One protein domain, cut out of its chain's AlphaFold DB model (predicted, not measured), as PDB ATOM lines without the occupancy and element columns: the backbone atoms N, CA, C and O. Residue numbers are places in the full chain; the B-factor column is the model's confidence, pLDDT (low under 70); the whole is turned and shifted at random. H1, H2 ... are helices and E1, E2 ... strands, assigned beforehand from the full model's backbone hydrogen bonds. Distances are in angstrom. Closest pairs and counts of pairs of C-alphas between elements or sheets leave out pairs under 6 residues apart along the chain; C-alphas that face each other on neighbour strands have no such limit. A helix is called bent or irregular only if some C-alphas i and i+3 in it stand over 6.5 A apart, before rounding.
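What this domain is: This is residues 5 to 127 of the 151 residues of the protein "TDRD1_4_6_7" of Mytilus coruscus (UniProt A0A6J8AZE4). A five-stranded sheet is folded back on itself like an open book, E6 and E5 facing E3 and E7, with the sharply bent E4 as hinge. The long helix H1 packs with residues 36 to 44 over the sheet and runs past it toward a separate two-stranded hairpin, E1 and E2. The 123 printed residues hold E1 E2 H1 E3 E4 E5 E6 E7 along the chain, mixed in class; the large sheet's order is E6 E5 E4 E3 E7, antiparallel. The whole is compact, with a radius of gyration of the C-alphas of 15.5 A and spans of 42 by 32 by 25 A.

Where its parts are: In the large sheet, E3 is residues 60 to 65, E4 70 to 82 (23.5 A), E5 85 to 92 (21.4 A), E6 100 to 103 and E7 107 to 109, ending at C-alpha 109 (278.603, 270.272, 239.875). H1, residues 27 to 45, is 27.0 A long. E1 is residues 5 to 11, from C-alpha 5 (284.587, 298.876, 230.598), and E2 14 to 19.

How they stand to each other: The folded sheet is strongly twisted; E4 bends by 100 degrees at residue 73. E3, E4, E5 and E6 form a meander, each strand the antiparallel neighbour of the one before. N to O pairs within hydrogen-bond range include N 88 and O 102 for E5 and E6, 2.8 A; N 77 and O 89 for E4 and E5, 2.8 A; N 63 and O 72 for E3 and E4, 2.8 A; and N 62 and O 108 for E3 and E7, 2.9 A. H1 is on the sheet at a height of 8.2 A, slantwise to the strands; the C-alphas of Asn 40 and Trp 71 are its closest to E4, 5.5 A. Every O i to N i+4 pair in H1 is within hydrogen-bond range. The hairpin E1 and E2 has N 7 and O 16 at 2.8 A; E2 is apart from the large sheet's strands.

The domain as a whole: The C-alphas of Thr 24 and Lys 83 are farthest apart, 48.0 A. The printed part has no cut, and the link H1 to E3 is long. The pLDDT is under 70 at residues 13 to 14, 47 to 51 and 112 to 127.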
ATOM      1  N   GLU A   5     284.070 299.350 231.877       77.00
ATOM      2  CA  GLU A   5     284.587 298.876 230.598       77.00
ATOM      3  C   GLU A   5     283.445 298.255 229.782       77.00
ATOM      4  O   GLU A   5     282.761 297.336 230.241       77.00
ATOM      5  N   ILE A   6     283.237 298.741 228.555       77.38
ATOM      6  CA  ILE A   6     282.243 298.184 227.629       77.38
ATOM      7  C   ILE A   6     282.792 296.880 227.040       77.38
ATOM      8  O   ILE A   6     283.822 296.884 226.373       77.38
ATOM      9  N   GLN A   7     282.081 295.776 227.261       71.75
ATOM     10  CA  GLN A   7     282.434 294.446 226.755       71.75
ATOM     11  C   GLN A   7     281.840 294.192 225.366       71.75
ATOM     12  O   GLN A   7     282.474 293.576 224.514       71.75
ATOM     13  N   GLU A   8     280.611 294.654 225.129       71.12
ATOM     14  CA  GLU A   8     279.902 294.421 223.872       71.12
ATOM     15  C   GLU A   8     278.850 295.509 223.632       71.12
ATOM     16  O   GLU A   8     278.122 295.878 224.547       71.12
ATOM     17  N   ILE A   9     278.721 295.985 222.389       75.12
ATOM     18  CA  ILE A   9     277.699 296.961 221.983       75.12
ATOM     19  C   ILE A   9     276.752 296.292 220.987       75.12
ATOM     20  O   ILE A   9     277.171 295.910 219.897       75.12
ATOM     21  N   LYS A  10     275.468 296.178 221.337       73.19
ATOM     22  CA  LYS A  10     274.413 295.741 220.407       73.19
ATOM     23  C   LYS A  10     273.771 296.936 219.703       73.19
ATOM     24  O   LYS A  10     273.470 296.873 218.517       73.19
ATOM     25  N   SER A  11     273.559 298.022 220.441       71.88
ATOM     26  CA  SER A  11     273.084 299.315 219.947       71.88
ATOM     27  C   SER A  11     273.467 300.423 220.945       71.88
ATOM     28  O   SER A  11     273.861 300.097 222.067       71.88
ATOM     29  N   PRO A  12     273.326 301.717 220.607       72.56
ATOM     30  CA  PRO A  12     273.657 302.813 221.525       72.56
ATOM     31  C   PRO A  12     272.945 302.762 222.889       72.56
ATOM     32  O   PRO A  12     273.498 303.236 223.871       72.56
ATOM     33  N   GLY A  13     271.749 302.163 222.963       67.50
ATOM     34  CA  GLY A  13     270.999 301.964 224.213       67.50
ATOM     35  C   GLY A  13     271.006 300.524 224.733       67.50
ATOM     36  O   GLY A  13     270.220 300.197 225.614       67.50
ATOM     37  N   HIS A  14     271.818 299.642 224.143       64.00
ATOM     38  CA  HIS A  14     271.917 298.244 224.547       64.00
ATOM     39  C   HIS A  14     273.360 297.778 224.383       64.00
ATOM     40  O   HIS A  14     273.799 297.388 223.297       64.00
ATOM     41  N   PHE A  15     274.100 297.826 225.477       70.94
ATOM     42  CA  PHE A  15     275.467 297.347 225.559       70.94
ATOM     43  C   PHE A  15     275.672 296.627 226.888       70.94
ATOM     44  O   PHE A  15     274.928 296.828 227.845       70.94
ATOM     45  N   PHE A  16     276.680 295.771 226.923       70.00
ATOM     46  CA  PHE A  16     277.143 295.105 228.125       70.00
ATOM     47  C   PHE A  16     278.420 295.789 228.590       70.00
ATOM     48  O   PHE A  16     279.344 295.997 227.801       70.00
ATOM     49  N   CYS A  17     278.484 296.119 229.872       74.31
ATOM     50  CA  CYS A  17     279.672 296.661 230.513       74.31
ATOM     51  C   CYS A  17     279.947 295.955 231.838       74.31
ATOM     52  O   CYS A  17     279.065 295.312 232.403       74.31
ATOM     53  N   ARG A  18     281.179 296.094 232.324       71.94
ATOM     54  CA  ARG A  18     281.591 295.682 233.666       71.94
ATOM     55  C   ARG A  18     282.205 296.873 234.381       71.94
ATOM     56  O   ARG A  18     282.853 297.695 233.740       71.94
ATOM     57  N   GLU A  19     282.027 296.954 235.687       79.12
ATOM     58  CA  GLU A  19     282.787 297.879 236.516       79.12
ATOM     59  C   GLU A  19     284.276 297.490 236.581       79.12
ATOM     60  O   GLU A  19     284.636 296.313 236.528       79.12
ATOM     61  N   ILE A  20     285.149 298.495 236.622       79.94
ATOM     62  CA  ILE A  20     286.596 298.316 236.736       79.94
ATOM     63  C   ILE A  20     286.986 298.342 238.212       79.94
ATOM     64  O   ILE A  20     286.594 299.252 238.949       79.94
ATOM     65  N   ASP A  21     287.827 297.385 238.605       78.38
ATOM     66  CA  ASP A  21     288.456 297.331 239.922       78.38
ATOM     67  C   ASP A  21     289.118 298.680 240.246       78.38
ATOM     68  O   ASP A  21     290.054 299.124 239.576       78.38
ATOM     69  N   SER A  22     288.606 299.358 241.268       79.06
ATOM     70  CA  SER A  22     289.118 300.644 241.733       79.06
ATOM     71  C   SER A  22     288.780 300.846 243.207       79.06
ATOM     72  O   SER A  22     287.889 300.190 243.744       79.06
ATOM     73  N   GLU A  23     289.453 301.793 243.862       76.69
ATOM     74  CA  GLU A  23     289.135 302.192 245.244       76.69
ATOM     75  C   GLU A  23     287.693 302.705 245.391       76.69
ATOM     76  O   GLU A  23     287.126 302.687 246.480       76.69
ATOM     77  N   THR A  24     287.091 303.148 244.286       77.50
ATOM     78  CA  THR A  24     285.720 303.660 244.214       77.50
ATOM     79  C   THR A  24     284.726 302.640 243.663       77.50
ATOM     80  O   THR A  24     283.640 303.044 243.246       77.50
ATOM     81  N   ALA A  25     285.104 301.360 243.593       73.00
ATOM     82  CA  ALA A  25     284.219 300.324 243.086       73.00
ATOM     83  C   ALA A  25     282.964 300.173 243.962       73.00
ATOM     84  O   ALA A  25     283.041 300.303 245.187       73.00
ATOM     85  N   SER A  26     281.826 299.883 243.334       78.56
ATOM     86  CA  SER A  26     280.557 299.635 244.016       78.56
ATOM     87  C   SER A  26     280.646 298.455 244.990       78.56
ATOM     88  O   SER A  26     281.488 297.558 244.858       78.56
ATOM     89  N   LEU A  27     279.749 298.435 245.978       78.38
ATOM     90  CA  LEU A  27     279.666 297.331 246.935       78.38
ATOM     91  C   LEU A  27     279.282 296.025 246.220       78.38
ATOM     92  O   LEU A  27     279.764 294.949 246.567       78.38
ATOM     93  N   GLU A  28     278.463 296.119 245.177       74.69
ATOM     94  CA  GLU A  28     278.061 295.015 244.311       74.69
ATOM     95  C   GLU A  28     279.259 294.411 243.572       74.69
ATOM     96  O   GLU A  28     279.395 293.186 243.498       74.69
ATOM     97  N   HIS A  29     280.149 295.258 243.047       76.44
ATOM     98  CA  HIS A  29     281.384 294.816 242.406       76.44
ATOM     99  C   HIS A  29     282.331 294.150 243.404       76.44
ATOM    100  O   HIS A  29     282.863 293.076 243.128       76.44
ATOM    101  N   GLN A  30     282.476 294.719 244.603       79.50
ATOM    102  CA  GLN A  30     283.270 294.115 245.678       79.50
ATOM    103  C   GLN A  30     282.732 292.736 246.089       79.50
ATOM    104  O   GLN A  30     283.501 291.778 246.174       79.50
ATOM    105  N   HIS A  31     281.416 292.599 246.271       79.62
ATOM    106  CA  HIS A  31     280.785 291.310 246.569       79.62
ATOM    107  C   HIS A  31     280.998 290.281 245.457       79.62
ATOM    108  O   HIS A  31     281.169 289.093 245.731       79.62
ATOM    109  N   PHE A  32     281.011 290.713 244.198       79.81
ATOM    110  CA  PHE A  32     281.309 289.823 243.086       79.81
ATOM    111  C   PHE A  32     282.756 289.339 243.080       79.81
ATOM    112  O   PHE A  32     282.990 288.140 242.919       79.81
ATOM    113  N   LEU A  33     283.717 290.242 243.290       83.44
ATOM    114  CA  LEU A  33     285.124 289.867 243.416       83.44
ATOM    115  C   LEU A  33     285.319 288.871 244.565       83.44
ATOM    116  O   LEU A  33     285.988 287.854 244.380       83.44
ATOM    117  N   GLN A  34     284.662 289.106 245.704       84.44
ATOM    118  CA  GLN A  34     284.682 288.189 246.840       84.44
ATOM    119  C   GLN A  34     284.091 286.819 246.482       84.44
ATOM    120  O   GLN A  34     284.720 285.794 246.737       84.44
ATOM    121  N   LEU A  35     282.922 286.772 245.835       82.81
ATOM    122  CA  LEU A  35     282.310 285.513 245.396       82.81
ATOM    123  C   LEU A  35     283.226 284.744 244.434       82.81
ATOM    124  O   LEU A  35     283.350 283.521 244.520       82.81
ATOM    125  N   GLN A  36     283.865 285.456 243.506       86.50
ATOM    126  CA  GLN A  36     284.801 284.878 242.551       86.50
ATOM    127  C   GLN A  36     286.053 284.328 243.250       86.50
ATOM    128  O   GLN A  36     286.558 283.275 242.848       86.50
ATOM    129  N   GLU A  37     286.547 285.003 244.286       89.19
ATOM    130  CA  GLU A  37     287.664 284.537 245.105       89.19
ATOM    131  C   GLU A  37     287.286 283.294 245.920       89.19
ATOM    132  O   GLU A  37     287.959 282.269 245.805       89.19
ATOM    133  N   GLU A  38     286.176 283.334 246.661       87.00
ATOM    134  CA  GLU A  38     285.665 282.209 247.455       87.00
ATOM    135  C   GLU A  38     285.451 280.960 246.589       87.00
ATOM    136  O   GLU A  38     285.861 279.855 246.949       87.00
ATOM    137  N   LEU A  39     284.878 281.136 245.396       87.69
ATOM    138  CA  LEU A  39     284.692 280.061 244.430       87.69
ATOM    139  C   LEU A  39     286.036 279.444 244.011       87.69
ATOM    140  O   LEU A  39     286.183 278.222 244.021       87.69
ATOM    141  N   ASN A  40     287.042 280.261 243.694       91.12
ATOM    142  CA  ASN A  40     288.370 279.742 243.364       91.12
ATOM    143  C   ASN A  40     289.033 279.046 244.553       91.12
ATOM    144  O   ASN A  40     289.656 278.004 244.362       91.12
ATOM    145  N   GLN A  41     288.896 279.576 245.768       89.56
ATOM    146  CA  GLN A  41     289.444 278.952 246.972       89.56
ATOM    147  C   GLN A  41     288.854 277.554 247.186       89.56
ATOM    148  O   GLN A  41     289.607 276.594 247.354       89.56
ATOM    149  N   VAL A  42     287.527 277.416 247.089       86.44
ATOM    150  CA  VAL A  42     286.827 276.132 247.247       86.44
ATOM    151  C   VAL A  42     287.301 275.112 246.210       86.44
ATOM    152  O   VAL A  42     287.695 274.005 246.574       86.44
ATOM    153  N   PHE A  43     287.305 275.469 244.925       87.50
ATOM    154  CA  PHE A  43     287.591 274.505 243.855       87.50
ATOM    155  C   PHE A  43     289.079 274.261 243.591       87.50
ATOM    156  O   PHE A  43     289.430 273.228 243.024       87.50
ATOM    157  N   ASN A  44     289.972 275.150 244.034       88.81
ATOM    158  CA  ASN A  44     291.413 274.881 244.020       88.81
ATOM    159  C   ASN A  44     291.837 273.923 245.141       88.81
ATOM    160  O   ASN A  44     292.803 273.181 244.974       88.81
ATOM    161  N   GLN A  45     291.132 273.938 246.276       80.19
ATOM    162  CA  GLN A  45     291.376 273.018 247.393       80.19
ATOM    163  C   GLN A  45     290.693 271.662 247.197       80.19
ATOM    164  O   GLN A  45     291.059 270.682 247.848       80.19
ATOM    165  N   GLU A  46     289.701 271.594 246.308       73.19
ATOM    166  CA  GLU A  46     288.972 270.371 246.027       73.19
ATOM    167  C   GLU A  46     289.903 269.333 245.369       73.19
ATOM    168  O   GLU A  46     290.158 269.343 244.165       73.19
ATOM    169  N   GLN A  47     290.403 268.386 246.169       61.56
ATOM    170  CA  GLN A  47     291.058 267.167 245.687       61.56
ATOM    171  C   GLN A  47     290.000 266.202 245.126       61.56
ATOM    172  O   GLN A  47     289.867 265.064 245.575       61.56
ATOM    173  N   THR A  48     289.159 266.647 244.193       55.97
ATOM    174  CA  THR A  48     288.096 265.788 243.677       55.97
ATOM    175  C   THR A  48     288.660 264.786 242.682       55.97
ATOM    176  O   THR A  48     289.034 265.111 241.552       55.97
ATOM    177  N   VAL A  49     288.660 263.525 243.122       53.03
ATOM    178  CA  VAL A  49     288.583 262.329 242.277       53.03
ATOM    179  C   VAL A  49     287.642 262.630 241.115       53.03
ATOM    180  O   VAL A  49     286.547 263.146 241.340       53.03
ATOM    181  N   GLN A  50     288.085 262.329 239.891       57.97
ATOM    182  CA  GLN A  50     287.334 262.497 238.644       57.97
ATOM    183  C   GLN A  50     286.016 261.707 238.690       57.97
ATOM    184  O   GLN A  50     285.895 260.641 238.093       57.97
ATOM    185  N   GLN A  51     285.012 262.199 239.409       61.34
ATOM    186  CA  GLN A  51     283.659 261.705 239.249       61.34
ATOM    187  C   GLN A  51     283.193 262.149 237.873       61.34
ATOM    188  O   GLN A  51     283.316 263.317 237.497       61.34
ATOM    189  N   SER A  52     282.694 261.187 237.104       73.44
ATOM    190  CA  SER A  52     282.095 261.423 235.800       73.44
ATOM    191  C   SER A  52     280.914 262.382 235.957       73.44
ATOM    192  O   SER A  52     279.824 261.974 236.358       73.44
ATOM    193  N   TYR A  53     281.137 263.661 235.671       89.62
ATOM    194  CA  TYR A  53     280.108 264.690 235.702       89.62
ATOM    195  C   TYR A  53     279.864 265.207 234.286       89.62
ATOM    196  O   TYR A  53     280.783 265.668 233.609       89.62
ATOM    197  N   ILE A  54     278.612 265.103 233.838       92.94
ATOM    198  CA  ILE A  54     278.151 265.604 232.544       92.94
ATOM    199  C   ILE A  54     276.951 266.514 232.829       92.94
ATOM    200  O   ILE A  54     275.921 266.003 233.276       92.94
ATOM    201  N   PRO A  55     277.063 267.836 232.613       94.06
ATOM    202  CA  PRO A  55     275.968 268.759 232.879       94.06
ATOM    203  C   PRO A  55     274.829 268.594 231.870       94.06
ATOM    204  O   PRO A  55     275.052 268.345 230.680       94.06
ATOM    205  N   SER A  56     273.603 268.827 232.328       95.12
ATOM    206  CA  SER A  56     272.432 268.962 231.457       95.12
ATOM    207  C   SER A  56     272.458 270.301 230.720       95.12
ATOM    208  O   SER A  56     273.068 271.269 231.178       95.12
ATOM    209  N   LYS A  57     271.812 270.395 229.554       95.06
ATOM    210  CA  LYS A  57     271.655 271.687 228.869       95.06
ATOM    211  C   LYS A  57     270.843 272.644 229.755       95.06
ATOM    212  O   LYS A  57     269.817 272.252 230.298       95.06
ATOM    213  N   GLY A  58     271.307 273.882 229.888       90.88
ATOM    214  CA  GLY A  58     270.763 274.903 230.782       90.88
ATOM    215  C   GLY A  58     271.255 274.810 232.230       90.88
ATOM    216  O   GLY A  58     271.034 275.750 232.986       90.88
ATOM    217  N   GLU A  59     271.940 273.728 232.623       92.94
ATOM    218  CA  GLU A  59     272.463 273.570 233.984       92.94
ATOM    219  C   GLU A  59     273.587 274.568 234.259       92.94
ATOM    220  O   GLU A  59     274.483 274.766 233.430       92.94
ATOM    221  N   ILE A  60     273.549 275.159 235.454       91.12
ATOM    222  CA  ILE A  60     274.630 275.991 235.963       91.12
ATOM    223  C   ILE A  60     275.614 275.113 236.718       91.12
ATOM    224  O   ILE A  60     275.277 274.457 237.705       91.12
ATOM    225  N   CYS A  61     276.850 275.110 236.248       92.56
ATOM    226  CA  CYS A  61     277.930 274.328 236.811       92.56
ATOM    227  C   CYS A  61     279.195 275.173 236.936       92.56
ATOM    228  O   CYS A  61     279.201 276.360 236.602       92.56
ATOM    229  N   ILE A  62     280.253 274.577 237.474       93.12
ATOM    230  CA  ILE A  62     281.521 275.264 237.694       93.12
ATOM    231  C   ILE A  62     282.532 274.736 236.689       93.12
ATOM    232  O   ILE A  62     282.702 273.525 236.566       93.12
ATOM    233  N   ALA A  63     283.184 275.630 235.956       93.62
ATOM    234  CA  ALA A  63     284.159 275.288 234.934       93.62
ATOM    235  C   ALA A  63     285.525 275.879 235.257       93.62
ATOM    236  O   ALA A  63     285.639 277.073 235.528       93.62
ATOM    237  N   PHE A  64     286.564 275.056 235.155       93.88
ATOM    238  CA  PHE A  64     287.937 275.534 235.144       93.88
ATOM    239  C   PHE A  64     288.301 276.023 233.744       93.88
ATOM    240  O   PHE A  64     288.292 275.255 232.776       93.88
ATOM    241  N   ARG A  65     288.659 277.302 233.631       93.62
ATOM    242  CA  ARG A  65     289.127 277.890 232.378       93.62
ATOM    243  C   ARG A  65     290.648 277.919 232.375       93.62
ATOM    244  O   ARG A  65     291.291 278.676 233.092       93.62
ATOM    245  N   GLN A  66     291.245 277.115 231.505       91.88
ATOM    246  CA  GLN A  66     292.702 276.954 231.470       91.88
ATOM    247  C   GLN A  66     293.456 278.243 231.099       91.88
ATOM    248  O   GLN A  66     294.597 278.411 231.524       91.88
ATOM    249  N   LYS A  67     292.827 279.145 230.326       92.00
ATOM    250  CA  LYS A  67     293.437 280.400 229.850       92.00
ATOM    251  C   LYS A  67     293.890 281.305 230.996       92.00
ATOM    252  O   LYS A  67     294.965 281.885 230.913       92.00
ATOM    253  N   ASP A  68     293.069 281.429 232.033       92.25
ATOM    254  CA  ASP A  68     293.322 282.293 233.191       92.25
ATOM    255  C   ASP A  68     293.432 281.507 234.509       92.25
ATOM    256  O   ASP A  68     293.637 282.105 235.558       92.25
ATOM    257  N   ARG A  69     293.381 280.169 234.439       92.81
ATOM    258  CA  ARG A  69     293.564 279.232 235.560       92.81
ATOM    259  C   ARG A  69     292.620 279.479 236.733       92.81
ATOM    260  O   ARG A  69     292.978 279.228 237.879       92.81
ATOM    261  N   ASN A  70     291.408 279.909 236.420       93.25
ATOM    262  CA  ASN A  70     290.377 280.189 237.400       93.25
ATOM    263  C   ASN A  70     289.134 279.337 237.137       93.25
ATOM    264  O   ASN A  70     288.862 278.889 236.017       93.25
ATOM    265  N   TRP A  71     288.369 279.143 238.196       93.12
ATOM    266  CA  TRP A  71     287.055 278.533 238.189       93.12
ATOM    267  C   TRP A  71     285.983 279.597 237.987       93.12
ATOM    268  O   TRP A  71     286.090 280.710 238.497       93.12
ATOM    269  N   TYR A  72     284.933 279.250 237.250       91.81
ATOM    270  CA  TYR A  72     283.830 280.154 236.939       91.81
ATOM    271  C   TYR A  72     282.502 279.439 237.008       91.81
ATOM    272  O   TYR A  72     282.411 278.252 236.699       91.81
ATOM    273  N   ARG A  73     281.451 280.197 237.304       91.06
ATOM    274  CA  ARG A  73     280.089 279.750 237.040       91.06
ATOM    275  C   ARG A  73     279.834 279.808 235.541       91.06
ATOM    276  O   ARG A  73     280.099 280.817 234.881       91.06
ATOM    277  N   VAL A  74     279.304 278.721 235.000       92.44
ATOM    278  CA  VAL A  74     278.937 278.633 233.591       92.44
ATOM    279  C   VAL A  74     277.574 277.991 233.435       92.44
ATOM    280  O   VAL A  74     277.212 277.087 234.186       92.44
ATOM    281  N   ARG A  75     276.833 278.425 232.422       93.50
ATOM    282  CA  ARG A  75     275.668 277.702 231.927       93.50
ATOM    283  C   ARG A  75     276.105 276.785 230.798       93.50
ATOM    284  O   ARG A  75     276.727 277.241 229.840       93.50
ATOM    285  N   ASN A  76     275.779 275.505 230.901       95.12
ATOM    286  CA  ASN A  76     276.020 274.561 229.820       95.12
ATOM    287  C   ASN A  76     274.974 274.743 228.712       95.12
ATOM    288  O   ASN A  76     273.791 274.511 228.927       95.12
ATOM    289  N   GLU A  77     275.398 275.099 227.509       95.25
ATOM    290  CA  GLU A  77     274.532 275.230 226.334       95.25
ATOM    291  C   GLU A  77     274.387 273.904 225.562       95.25
ATOM    292  O   GLU A  77     273.484 273.744 224.734       95.25
ATOM    293  N   GLY A  78     275.232 272.913 225.866       96.38
ATOM    294  CA  GLY A  78     275.167 271.567 225.305       96.38
ATOM    295  C   GLY A  78     276.503 270.831 225.379       96.38
ATOM    296  O   GLY A  78     277.564 271.448 225.366       96.38
ATOM    297  N   VAL A  79     276.447 269.498 225.409       96.69
ATOM    298  CA  VAL A  79     277.627 268.619 225.424       96.69
ATOM    299  C   VAL A  79     277.737 267.891 224.089       96.69
ATOM    300  O   VAL A  79     276.746 267.373 223.579       96.69
ATOM    301  N   PHE A  80     278.943 267.815 223.536       95.31
ATOM    302  CA  PHE A  80     279.223 267.126 222.279       95.31
ATOM    303  C   PHE A  80     280.478 266.257 222.381       95.31
ATOM    304  O   PHE A  80     281.403 266.515 223.154       95.31
ATOM    305  N   ALA A  81     280.500 265.190 221.584       94.50
ATOM    306  CA  ALA A  81     281.649 264.306 221.480       94.50
ATOM    307  C   ALA A  81     282.732 264.918 220.575       94.50
ATOM    308  O   ALA A  81     282.448 265.458 219.504       94.50
ATOM    309  N   ARG A  82     283.991 264.793 220.990       89.56
ATOM    310  CA  ARG A  82     285.195 265.084 220.206       89.56
ATOM    311  C   ARG A  82     286.065 263.832 220.122       89.56
ATOM    312  O   ARG A  82     285.873 262.863 220.851       89.56
ATOM    313  N   LYS A  83     287.093 263.886 219.270       88.62
ATOM    314  CA  LYS A  83     288.067 262.799 219.072       88.62
ATOM    315  C   LYS A  83     288.736 262.317 220.373       88.62
ATOM    316  O   LYS A  83     289.077 261.146 220.469       88.62
ATOM    317  N   TYR A  84     288.918 263.203 221.358       85.69
ATOM    318  CA  TYR A  84     289.665 262.931 222.599       85.69
ATOM    319  C   TYR A  84     288.818 263.059 223.880       85.69
ATOM    320  O   TYR A  84     289.357 263.268 224.970       85.69
ATOM    321  N   GLY A  85     287.492 262.953 223.760       89.44
ATOM    322  CA  GLY A  85     286.558 263.019 224.885       89.44
ATOM    323  C   GLY A  85     285.380 263.950 224.622       89.44
ATOM    324  O   GLY A  85     285.163 264.392 223.499       89.44
ATOM    325  N   GLN A  86     284.606 264.240 225.662       94.00
ATOM    326  CA  GLN A  86     283.466 265.150 225.574       94.00
ATOM    327  C   GLN A  86     283.863 266.579 225.951       94.00
ATOM    328  O   GLN A  86     284.693 266.813 226.839       94.00
ATOM    329  N   GLU A  87     283.222 267.530 225.286       95.44
ATOM    330  CA  GLU A  87     283.308 268.957 225.569       95.44
ATOM    331  C   GLU A  87     281.903 269.523 225.768       95.44
ATOM    332  O   GLU A  87     280.939 269.049 225.167       95.44
ATOM    333  N   ALA A  88     281.797 270.522 226.633       96.19
ATOM    334  CA  ALA A  88     280.598 271.306 226.861       96.19
ATOM    335  C   ALA A  88     280.782 272.708 226.276       96.19
ATOM    336  O   ALA A  88     281.853 273.303 226.398       96.19
ATOM    337  N   CYS A  89     279.729 273.242 225.663       96.88
ATOM    338  CA  CYS A  89     279.640 274.649 225.303       96.88
ATOM    339  C   CYS A  89     279.229 275.436 226.552       96.88
ATOM    340  O   CYS A  89     278.110 275.287 227.033       96.88
ATOM    341  N   CYS A  90     280.136 276.237 227.103       95.56
ATOM    342  CA  CYS A  90     279.972 276.886 228.399       95.56
ATOM    343  C   CYS A  90     279.840 278.400 228.244       95.56
ATOM    344  O   CYS A  90     280.772 279.074 227.807       95.56
ATOM    345  N   TYR A  91     278.695 278.939 228.656       91.12
ATOM    346  CA  TYR A  91     278.454 280.372 228.745       91.12
ATOM    347  C   TYR A  91     278.851 280.900 230.128       91.12
ATOM    348  O   TYR A  91     278.245 280.514 231.128       91.12
ATOM    349  N   PHE A  92     279.839 281.792 230.207       88.06
ATOM    350  CA  PHE A  92     280.308 282.370 231.473       88.06
ATOM    351  C   PHE A  92     279.318 283.418 231.972       88.06
ATOM    352  O   PHE A  92     279.309 284.556 231.500       88.06
ATOM    353  N   VAL A  93     278.478 283.035 232.936       83.50
ATOM    354  CA  VAL A  93     277.334 283.858 233.369       83.50
ATOM    355  C   VAL A  93     277.757 285.199 233.970       83.50
ATOM    356  O   VAL A  93     277.039 286.182 233.808       83.50
ATOM    357  N   ASP A  94     278.960 285.237 234.541       78.62
ATOM    358  CA  ASP A  94     279.544 286.381 235.246       78.62
ATOM    359  C   ASP A  94     280.407 287.289 234.370       78.62
ATOM    360  O   ASP A  94     280.620 288.461 234.668       78.62
ATOM    361  N   LYS A  95     280.938 286.743 233.273       74.75
ATOM    362  CA  LYS A  95     281.808 287.497 232.366       74.75
ATOM    363  C   LYS A  95     281.070 288.024 231.146       74.75
ATOM    364  O   LYS A  95     281.493 289.041 230.601       74.75
ATOM    365  N   GLY A  96     279.990 287.355 230.743       70.12
ATOM    366  CA  GLY A  96     279.362 287.576 229.449       70.12
ATOM    367  C   GLY A  96     280.241 287.085 228.292       70.12
ATOM    368  O   GLY A  96     281.174 286.307 228.494       70.12
ATOM    369  N   GLY A  97     279.937 287.550 227.079       74.62
ATOM    370  CA  GLY A  97     280.656 287.176 225.858       74.62
ATOM    371  C   GLY A  97     280.161 285.882 225.210       74.62
ATOM    372  O   GLY A  97     279.083 285.377 225.528       74.62
ATOM    373  N   GLU A  98     280.936 285.372 224.255       80.88
ATOM    374  CA  GLU A  98     280.637 284.120 223.558       80.88
ATOM    375  C   GLU A  98     280.907 282.902 224.453       80.88
ATOM    376  O   GLU A  98     281.777 282.920 225.325       80.88
ATOM    377  N   ALA A  99     280.151 281.826 224.236       90.12
ATOM    378  CA  ALA A  99     280.376 280.576 224.947       90.12
ATOM    379  C   ALA A  99     281.679 279.906 224.478       90.12
ATOM    380  O   ALA A  99     281.978 279.873 223.284       90.12
ATOM    381  N   GLU A 100     282.429 279.313 225.408       94.19
ATOM    382  CA  GLU A 100     283.682 278.613 225.101       94.19
ATOM    383  C   GLU A 100     283.508 277.096 225.222       94.19
ATOM    384  O   GLU A 100     282.705 276.604 226.016       94.19
ATOM    385  N   SER A 101     284.285 276.337 224.445       95.69
ATOM    386  CA  SER A 101     284.325 274.878 224.569       95.69
ATOM    387  C   SER A 101     285.236 274.463 225.722       95.69
ATOM    388  O   SER A 101     286.433 274.752 225.699       95.69
ATOM    389  N   ILE A 102     284.689 273.763 226.716       94.88
ATOM    390  CA  ILE A 102     285.425 273.282 227.890       94.88
ATOM    391  C   ILE A 102     285.282 271.763 227.986       94.88
ATOM    392  O   ILE A 102     284.178 271.224 227.940       94.88
ATOM    393  N   SER A 103     286.394 271.040 228.147       93.75
ATOM    394  CA  SER A 103     286.332 269.588 228.360       93.75
ATOM    395  C   SER A 103     285.551 269.266 229.633       93.75
ATOM    396  O   SER A 103     285.807 269.862 230.678       93.75
ATOM    397  N   VAL A 104     284.666 268.266 229.582       93.31
ATOM    398  CA  VAL A 104     283.830 267.879 230.737       93.31
ATOM    399  C   VAL A 104     284.649 267.502 231.981       93.31
ATOM    400  O   VAL A 104     284.178 267.653 233.101       93.31
ATOM    401  N   ARG A 105     285.920 267.103 231.807       91.06
ATOM    402  CA  ARG A 105     286.865 266.834 232.910       91.06
ATOM    403  C   ARG A 105     287.141 268.060 233.795       91.06
ATOM    404  O   ARG A 105     287.534 267.917 234.953       91.06
ATOM    405  N   TRP A 106     286.954 269.251 233.236       92.81
ATOM    406  CA  TRP A 106     287.148 270.545 233.884       92.81
ATOM    407  C   TRP A 106     285.844 271.127 234.429       92.81
ATOM    408  O   TRP A 106     285.823 272.283 234.838       92.81
ATOM    409  N   LEU A 107     284.765 270.339 234.442       92.75
ATOM    410  CA  LEU A 107     283.484 270.739 235.003       92.75
ATOM    411  C   LEU A 107     283.275 270.099 236.371       92.75
ATOM    412  O   LEU A 107     283.688 268.965 236.628       92.75
ATOM    413  N   ARG A 108     282.605 270.832 237.252       92.00
ATOM    414  CA  ARG A 108     282.157 270.381 238.567       92.00
ATOM    415  C   ARG A 108     280.702 270.769 238.751       92.00
ATOM    416  O   ARG A 108     280.244 271.795 238.242       92.00
ATOM    417  N   LYS A 109     279.967 269.937 239.480       90.38
ATOM    418  CA  LYS A 109     278.603 270.272 239.875       90.38
ATOM    419  C   LYS A 109     278.647 271.484 240.798       90.38
ATOM    420  O   LYS A 109     279.485 271.527 241.693       90.38
ATOM    421  N   SER A 110     277.749 272.444 240.597       84.56
ATOM    422  CA  SER A 110     277.630 273.564 241.527       84.56
ATOM    423  C   SER A 110     277.164 273.053 242.904       84.56
ATOM    424  O   SER A 110     276.157 272.336 242.977       84.56
ATOM    425  N   PRO A 111     277.871 273.362 244.008       75.31
ATOM    426  CA  PRO A 111     277.393 273.122 245.353       75.31
ATOM    427  C   PRO A 111     276.046 273.811 245.537       75.31
ATOM    428  O   PRO A 111     275.889 274.977 245.188       75.31
ATOM    429  N   LYS A 112     275.095 273.134 246.191       64.81
ATOM    430  CA  LYS A 112     273.772 273.702 246.525       64.81
ATOM    431  C   LYS A 112     273.835 275.011 247.334       64.81
ATOM    432  O   LYS A 112     272.816 275.660 247.507       64.81
ATOM    433  N   LYS A 113     275.007 275.341 247.890       59.78
ATOM    434  CA  LYS A 113     275.263 276.515 248.730       59.78
ATOM    435  C   LYS A 113     275.889 277.695 247.983       59.78
ATOM    436  O   LYS A 113     276.024 278.741 248.603       59.78
ATOM    437  N   ILE A 114     276.289 277.556 246.713       58.34
ATOM    438  CA  ILE A 114     276.724 278.737 245.956       58.34
ATOM    439  C   ILE A 114     275.471 279.579 245.722       58.34
ATOM    440  O   ILE A 114     274.523 279.049 245.138       58.34
ATOM    441  N   PRO A 115     275.422 280.837 246.196       52.00
ATOM    442  CA  PRO A 115     274.212 281.630 246.128       52.00
ATOM    443  C   PRO A 115     273.698 281.709 244.692       52.00
ATOM    444  O   PRO A 115     274.349 282.247 243.793       52.00
ATOM    445  N   GLU A 116     272.469 281.233 244.515       47.00
ATOM    446  CA  GLU A 116     271.630 281.480 243.340       47.00
ATOM    447  C   GLU A 116     271.274 282.978 243.196       47.00
ATOM    448  O   GLU A 116     270.621 283.400 242.250       47.00
ATOM    449  N   ALA A 117     271.753 283.811 244.127       43.25
ATOM    450  CA  ALA A 117     271.460 285.231 244.240       43.25
ATOM    451  C   ALA A 117     272.286 286.141 243.315       43.25
ATOM    452  O   ALA A 117     271.877 287.268 243.077       43.25
ATOM    453  N   ALA A 118     273.407 285.688 242.746       44.25
ATOM    454  CA  ALA A 118     274.179 286.527 241.816       44.25
ATOM    455  C   ALA A 118     273.782 286.314 240.338       44.25
ATOM    456  O   ALA A 118     274.610 286.489 239.450       44.25
ATOM    457  N   PHE A 119     272.538 285.885 240.080       46.34
ATOM    458  CA  PHE A 119     272.056 285.430 238.770       46.34
ATOM    459  C   PHE A 119     271.378 286.481 237.876       46.34
ATOM    460  O   PHE A 119     271.036 286.121 236.750       46.34
ATOM    461  N   SER A 120     271.216 287.750 238.278       39.81
ATOM    462  CA  SER A 120     270.603 288.743 237.367       39.81
ATOM    463  C   SER A 120     271.381 290.035 237.107       39.81
ATOM    464  O   SER A 120     271.361 290.480 235.965       39.81
ATOM    465  N   ASP A 121     272.124 290.608 238.058       43.66
ATOM    466  CA  ASP A 121     272.370 292.068 237.973       43.66
ATOM    467  C   ASP A 121     273.813 292.530 237.747       43.66
ATOM    468  O   ASP A 121     274.083 293.723 237.682       43.66
ATOM    469  N   GLN A 122     274.759 291.622 237.518       47.09
ATOM    470  CA  GLN A 122     276.120 292.023 237.124       47.09
ATOM    471  C   GLN A 122     276.224 292.449 235.652       47.09
ATOM    472  O   GLN A 122     277.209 293.055 235.233       47.09
ATOM    473  N   ARG A 123     275.185 292.176 234.855       46.31
ATOM    474  CA  ARG A 123     274.943 292.950 233.643       46.31
ATOM    475  C   ARG A 123     274.113 294.140 234.068       46.31
ATOM    476  O   ARG A 123     272.890 294.044 234.094       46.31
ATOM    477  N   VAL A 124     274.762 295.261 234.353       46.44
ATOM    478  CA  VAL A 124     274.048 296.531 234.270       46.44
ATOM    479  C   VAL A 124     273.573 296.623 232.822       46.44
ATOM    480  O   VAL A 124     274.357 296.865 231.903       46.44
ATOM    481  N   LEU A 125     272.299 296.305 232.592       41.34
ATOM    482  CA  LEU A 125     271.613 296.640 231.361       41.34
ATOM    483  C   LEU A 125     271.516 298.161 231.390       41.34
ATOM    484  O   LEU A 125     270.584 298.721 231.959       41.34
ATOM    485  N   CYS A 126     272.528 298.830 230.849       42.31
ATOM    486  CA  CYS A 126     272.508 300.272 230.699       42.31
ATOM    487  C   CYS A 126     271.428 300.610 229.673       42.31
ATOM    488  O   CYS A 126     271.677 300.598 228.468       42.31
ATOM    489  N   ILE A 127     270.218 300.880 230.153       37.94
ATOM    490  CA  ILE A 127     269.219 301.615 229.394       37.94
ATOM    491  C   ILE A 127     269.365 303.081 229.800       37.94
ATOM    492  O   ILE A 127     269.504 303.383 230.982       37.94
TER     493      ILE A 127